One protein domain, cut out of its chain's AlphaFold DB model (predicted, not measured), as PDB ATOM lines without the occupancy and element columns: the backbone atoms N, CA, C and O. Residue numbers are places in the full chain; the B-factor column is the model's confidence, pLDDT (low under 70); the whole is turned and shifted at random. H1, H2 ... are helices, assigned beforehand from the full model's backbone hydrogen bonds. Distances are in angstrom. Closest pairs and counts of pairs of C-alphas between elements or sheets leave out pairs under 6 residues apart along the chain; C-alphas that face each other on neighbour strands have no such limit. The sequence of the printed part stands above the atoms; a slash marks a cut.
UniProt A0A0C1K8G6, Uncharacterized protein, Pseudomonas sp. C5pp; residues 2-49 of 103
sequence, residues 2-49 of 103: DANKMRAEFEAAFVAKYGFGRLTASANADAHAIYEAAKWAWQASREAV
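What this domain is: This is residues 2 to 49 of the 103 residues of an uncharacterized protein of Pseudomonas sp. C5pp (UniProt A0A0C1K8G6). A loose U of helices: H1 runs one way, short H2 forms the turn, and long H3 folds back beside H1 at a slant, while residues 44 to 49, of which 44 to 48 belong to H3, stick out. The printed part has 48 residues with three named helices, H1, H2, H3, and no named strand, all helix in class. It is only just compact, close to loose, with a radius of gyration of the C-alphas of 11.1 A, and only just elongated, 31 by 21 by 17 A.

How they stand to each other: H1, residues 5 to 18, and H3, residues 29 to 48, are close but not clearly touching; their closest C-alphas, of Phe 10 and Trp 42, are 7.9 A apart. They run opposite ways at a steep tilt of 38 degrees. H1 and H2, residues 22 to 26, are only just apart, closest 8.4 A. H2 touches H3 at residues 31 to 35 alone; the closest C-alphas, of Ala 25 and His 32, are 4.4 A apart. In H1, H2 and H3 every O i to N i+4 pair is within hydrogen-bond range.

Where its parts are: H1 begins at C-alpha 5 (90.300, 72.023, 131.076) and is 20.1 A long. H2 is 6.3 A long. H3, 28.4 A, ends at C-alpha 48 (109.028, 71.402, 133.808).

The domain as a whole: The C-alphas farthest apart, of Ala 27 and Val 49, are 32.7 A apart. The printed part has no cut, and both links are tight. Residues 2 to 4 have pLDDT under 70.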
ATOM      1  N   ASP A   2      86.003  75.231 135.831       47.12
ATOM      2  CA  ASP A   2      86.631  73.900 135.876       47.12
ATOM      3  C   ASP A   2      88.159  74.000 135.797       47.12
ATOM      4  O   ASP A   2      88.730  74.285 134.743       47.12
ATOM      5  N   ALA A   3      88.827  73.767 136.928       53.44
ATOM      6  CA  ALA A   3      90.263  73.967 137.135       53.44
ATOM      7  C   ALA A   3      91.157  72.957 136.383       53.44
ATOM      8  O   ALA A   3      92.310  72.755 136.739       53.44
ATOM      9  N   ASN A   4      90.643  72.250 135.374       68.25
ATOM     10  CA  ASN A   4      91.406  71.212 134.677       68.25
ATOM     11  C   ASN A   4      90.984  71.013 133.217       68.25
ATOM     12  O   ASN A   4      91.019  69.896 132.701       68.25
ATOM     13  N   LYS A   5      90.624  72.095 132.512       74.94
ATOM     14  CA  LYS A   5      90.300  72.023 131.076       74.94
ATOM     15  C   LYS A   5      91.411  71.330 130.268       74.94
ATOM     16  O   LYS A   5      91.123  70.480 129.435       74.94
ATOM     17  N   MET A   6      92.677  71.582 130.610       79.31
ATOM     18  CA  MET A   6      93.826  70.940 129.955       79.31
ATOM     19  C   MET A   6      93.939  69.431 130.227       79.31
ATOM     20  O   MET A   6      94.426  68.690 129.377       79.31
ATOM     21  N   ARG A   7      93.486  68.950 131.394       84.44
ATOM     22  CA  ARG A   7      93.424  67.508 131.678       84.44
ATOM     23  C   ARG A   7      92.357  66.837 130.823       84.44
ATOM     24  O   ARG A   7      92.620  65.785 130.255       84.44
ATOM     25  N   ALA A   8      91.184  67.456 130.713       86.50
ATOM     26  CA  ALA A   8      90.108  66.942 129.873       86.50
ATOM     27  C   ALA A   8      90.534  66.867 128.396       86.50
ATOM     28  O   ALA A   8      90.257  65.879 127.721       86.50
ATOM     29  N   GLU A   9      91.274  67.868 127.908       88.62
ATOM     30  CA  GLU A   9      91.843  67.864 126.555       88.62
ATOM     31  C   GLU A   9      92.900  66.764 126.363       88.62
ATOM     32  O   GLU A   9      92.882  66.079 125.339       88.62
ATOM     33  N   PHE A  10      93.771  66.529 127.354       90.81
ATOM     34  CA  PHE A  10      94.701  65.393 127.338       90.81
ATOM     35  C   PHE A  10      93.959  64.053 127.253       90.81
ATOM     36  O   PHE A  10      94.291  63.222 126.409       90.81
ATOM     37  N   GLU A  11      92.942  63.843 128.093       91.06
ATOM     38  CA  GLU A  11      92.165  62.600 128.111       91.06
ATOM     39  C   GLU A  11      91.427  62.383 126.781       91.06
ATOM     40  O   GLU A  11      91.460  61.278 126.235       91.06
ATOM     41  N   ALA A  12      90.836  63.434 126.205       92.56
ATOM     42  CA  ALA A  12      90.192  63.369 124.896       92.56
ATOM     43  C   ALA A  12      91.190  63.026 123.775       92.56
ATOM     44  O   ALA A  12      90.914  62.157 122.946       92.56
ATOM     45  N   ALA A  13      92.368  63.656 123.769       94.19
ATOM     46  CA  ALA A  13      93.420  63.370 122.795       94.19
ATOM     47  C   ALA A  13      93.971  61.941 122.941       94.19
ATOM     48  O   ALA A  13      94.221  61.266 121.940       94.19
ATOM     49  N   PHE A  14      94.121  61.455 124.176       94.75
ATOM     50  CA  PHE A  14      94.526  60.081 124.453       94.75
ATOM     51  C   PHE A  14      93.506  59.086 123.889       94.75
ATOM     52  O   PHE A  14      93.883  58.182 123.142       94.75
ATOM     53  N   VAL A  15      92.215  59.283 124.177       94.75
ATOM     54  CA  VAL A  15      91.136  58.424 123.661       94.75
ATOM     55  C   VAL A  15      91.101  58.447 122.134       94.75
ATOM     56  O   VAL A  15      90.989  57.390 121.520       94.75
ATOM     57  N   ALA A  16      91.259  59.614 121.508       95.56
ATOM     58  CA  ALA A  16      91.292  59.726 120.051       95.56
ATOM     59  C   ALA A  16      92.475  58.966 119.421       95.56
ATOM     60  O   ALA A  16      92.331  58.390 118.345       95.56
ATOM     61  N   LYS A  17      93.637  58.943 120.086       94.75
ATOM     62  CA  LYS A  17      94.846  58.275 119.585       94.75
ATOM     63  C   LYS A  17      94.850  56.765 119.815       94.75
ATOM     64  O   LYS A  17      95.289  56.024 118.942       94.75
ATOM     65  N   TYR A  18      94.417  56.322 120.992       90.31
ATOM     66  CA  TYR A  18      94.546  54.929 121.428       90.31
ATOM     67  C   TYR A  18      93.225  54.150 121.387       90.31
ATOM     68  O   TYR A  18      93.235  52.929 121.517       90.31
ATOM     69  N   GLY A  19      92.091  54.824 121.189       92.69
ATOM     70  CA  GLY A  19      90.765  54.205 121.094       92.69
ATOM     71  C   GLY A  19      90.180  53.748 122.432       92.69
ATOM     72  O   GLY A  19      89.115  53.135 122.455       92.69
ATOM     73  N   PHE A  20      90.850  54.030 123.553       91.00
ATOM     74  CA  PHE A  20      90.396  53.644 124.885       91.00
ATOM     75  C   PHE A  20      90.663  54.737 125.921       91.00
ATOM     76  O   PHE A  20      91.569  55.554 125.772       91.00
ATOM     77  N   GLY A  21      89.860  54.740 126.985       89.12
ATOM     78  CA  GLY A  21      89.999  55.661 128.114       89.12
ATOM     79  C   GLY A  21      90.397  54.955 129.407       89.12
ATOM     80  O   GLY A  21      90.628  53.745 129.441       89.12
ATOM     81  N   ARG A  22      90.409  55.712 130.507       84.94
ATOM     82  CA  ARG A  22      90.812  55.236 131.840       84.94
ATOM     83  C   ARG A  22      90.082  53.968 132.305       84.94
ATOM     84  O   ARG A  22      90.705  53.088 132.892       84.94
ATOM     85  N   LEU A  23      88.771  53.877 132.075       82.75
ATOM     86  CA  LEU A  23      87.972  52.728 132.519       82.75
ATOM     87  C   LEU A  23      88.399  51.443 131.801       82.75
ATOM     88  O   LEU A  23      88.678  50.439 132.448       82.75
ATOM     89  N   THR A  24      88.545  51.499 130.478       81.44
ATOM     90  CA  THR A  24      89.037  50.376 129.670       81.44
ATOM     91  C   THR A  24      90.476  50.010 130.029       81.44
ATOM     92  O   THR A  24      90.793  48.830 130.139       81.44
ATOM     93  N   ALA A  25      91.326  51.012 130.282       83.06
ATOM     94  CA  ALA A  25      92.693  50.797 130.741       83.06
ATOM     95  C   ALA A  25      92.742  49.997 132.052       83.06
ATOM     96  O   ALA A  25      93.552  49.094 132.176       83.06
ATOM     97  N   SER A  26      91.843  50.247 133.010       82.06
ATOM     98  CA  SER A  26      91.852  49.528 134.297       82.06
ATOM     99  C   SER A  26      91.554  48.022 134.210       82.06
ATOM    100  O   SER A  26      91.866  47.290 135.144       82.06
ATOM    101  N   ALA A  27      90.987  47.551 133.095       87.56
ATOM    102  CA  ALA A  27      90.663  46.142 132.871       87.56
ATOM    103  C   ALA A  27      91.744  45.373 132.082       87.56
ATOM    104  O   ALA A  27      91.626  44.161 131.914       87.56
ATOM    105  N   ASN A  28      92.782  46.052 131.576       91.50
ATOM    106  CA  ASN A  28      93.835  45.448 130.759       91.50
ATOM    107  C   ASN A  28      95.210  46.012 131.153       91.50
ATOM    108  O   ASN A  28      95.424  47.219 131.110       91.50
ATOM    109  N   ALA A  29      96.152  45.136 131.512       91.06
ATOM    110  CA  ALA A  29      97.454  45.544 132.044       91.06
ATOM    111  C   ALA A  29      98.280  46.403 131.067       91.06
ATOM    112  O   ALA A  29      98.877  47.395 131.488       91.06
ATOM    113  N   ASP A  30      98.267  46.083 129.771       90.81
ATOM    114  CA  ASP A  30      99.010  46.836 128.756       90.81
ATOM    115  C   ASP A  30      98.379  48.214 128.525       90.81
ATOM    116  O   ASP A  30      99.067  49.237 128.495       90.81
ATOM    117  N   ALA A  31      97.048  48.265 128.438       90.00
ATOM    118  CA  ALA A  31      96.309  49.517 128.318       90.00
ATOM    119  C   ALA A  31      96.497  50.406 129.561       90.00
ATOM    120  O   ALA A  31      96.633  51.626 129.435       90.00
ATOM    121  N   HIS A  32      96.559  49.806 130.754       90.75
ATOM    122  CA  HIS A  32      96.877  50.501 131.998       90.75
ATOM    123  C   HIS A  32      98.277  51.113 131.969       90.75
ATOM    124  O   HIS A  32      98.427  52.301 132.261       90.75
ATOM    125  N   ALA A  33      99.285  50.337 131.562       92.81
ATOM    126  CA  ALA A  33     100.665  50.803 131.474       92.81
ATOM    127  C   ALA A  33     100.810  51.980 130.494       92.81
ATOM    128  O   ALA A  33     101.445  52.981 130.828       92.81
ATOM    129  N   ILE A  34     100.171  51.908 129.321       93.50
ATOM    130  CA  ILE A  34     100.184  52.995 128.329       93.50
ATOM    131  C   ILE A  34      99.511  54.255 128.887       93.50
ATOM    132  O   ILE A  34     100.045  55.356 128.737       93.50
ATOM    133  N   TYR A  35      98.355  54.108 129.538       92.75
ATOM    134  CA  TYR A  35      97.626  55.237 130.113       92.75
ATOM    135  C   TYR A  35      98.428  55.940 131.216       92.75
ATOM    136  O   TYR A  35      98.569  57.163 131.189       92.75
ATOM    137  N   GLU A  36      98.995  55.186 132.161       93.44
ATOM    138  CA  GLU A  36      99.794  55.769 133.244       93.44
ATOM    139  C   GLU A  36     101.106  56.376 132.732       93.44
ATOM    140  O   GLU A  36     101.480  57.455 133.189       93.44
ATOM    141  N   ALA A  37     101.758  55.778 131.730       94.06
ATOM    142  CA  ALA A  37     102.945  56.364 131.106       94.06
ATOM    143  C   ALA A  37     102.632  57.700 130.409       94.06
ATOM    144  O   ALA A  37     103.353  58.683 130.597       94.06
ATOM    145  N   ALA A  38     101.539  57.770 129.642       94.19
ATOM    146  CA  ALA A  38     101.116  59.002 128.977       94.19
ATOM    147  C   ALA A  38     100.737  60.095 129.987       94.19
ATOM    148  O   ALA A  38     101.114  61.256 129.826       94.19
ATOM    149  N   LYS A  39     100.025  59.718 131.054       92.00
ATOM    150  CA  LYS A  39      99.645  60.619 132.144       92.00
ATOM    151  C   LYS A  39     100.867  61.137 132.902       92.00
ATOM    152  O   LYS A  39     100.938  62.338 133.158       92.00
ATOM    153  N   TRP A  40     101.833  60.271 133.209       93.06
ATOM    154  CA  TRP A  40     103.100  60.668 133.821       93.06
ATOM    155  C   TRP A  40     103.857  61.663 132.939       93.06
ATOM    156  O   TRP A  40     104.236  62.730 133.415       93.06
ATOM    157  N   ALA A  41     104.017  61.367 131.645       92.75
ATOM    158  CA  ALA A  41     104.718  62.252 130.716       92.75
ATOM    159  C   ALA A  41     104.028  63.622 130.596       92.75
ATOM    160  O   ALA A  41     104.698  64.657 130.578       92.75
ATOM    161  N   TRP A  42     102.691  63.642 130.572       90.62
ATOM    162  CA  TRP A  42     101.909  64.878 130.597       90.62
ATOM    163  C   TRP A  42     102.154  65.684 131.878       90.62
ATOM    164  O   TRP A  42     102.449  66.874 131.792       90.62
ATOM    165  N   GLN A  43     102.094  65.056 133.056       87.75
ATOM    166  CA  GLN A  43     102.364  65.735 134.330       87.75
ATOM    167  C   GLN A  43     103.798  66.278 134.395       87.75
ATOM    168  O   GLN A  43     103.987  67.459 134.679       87.75
ATOM    169  N   ALA A  44     104.792  65.460 134.046       89.38
ATOM    170  CA  ALA A  44     106.202  65.843 134.064       89.38
ATOM    171  C   ALA A  44     106.500  67.023 133.124       89.38
ATOM    172  O   ALA A  44     107.211  67.953 133.499       89.38
ATOM    173  N   SER A  45     105.909  67.031 131.923       87.69
ATOM    174  CA  SER A  45     106.037  68.152 130.986       87.69
ATOM    175  C   SER A  45     105.526  69.459 131.590       87.69
ATOM    176  O   SER A  45     106.170  70.493 131.438       87.69
ATOM    177  N   ARG A  46     104.403  69.427 132.311       85.00
ATOM    178  CA  ARG A  46     103.830  70.626 132.935       85.00
ATOM    179  C   ARG A  46     104.624  71.110 134.135       85.00
ATOM    180  O   ARG A  46     104.764  72.310 134.324       85.00
ATOM    181  N   GLU A  47     105.163  70.188 134.921       83.38
ATOM    182  CA  GLU A  47     106.026  70.526 136.049       83.38
ATOM    183  C   GLU A  47     107.371  71.121 135.618       83.38
ATOM    184  O   GLU A  47     107.989  71.834 136.412       83.38
ATOM    185  N   ALA A  48     107.827  70.823 134.398       86.31
ATOM    186  CA  ALA A  48     109.028  71.402 133.808       86.31
ATOM    187  C   ALA A  48     108.780  72.787 133.184       86.31
ATOM    188  O   ALA A  48     109.703  73.594 133.111       86.31
ATOM    189  N   VAL A  49     107.551  73.074 132.745       87.12
ATOM    190  CA  VAL A  49     107.189  74.383 132.191       87.12
ATOM    191  C   VAL A  49     107.012  75.389 133.325       87.12
ATOM    192  O   VAL A  49     106.118  75.267 134.166       87.12
TER     193      VAL A  49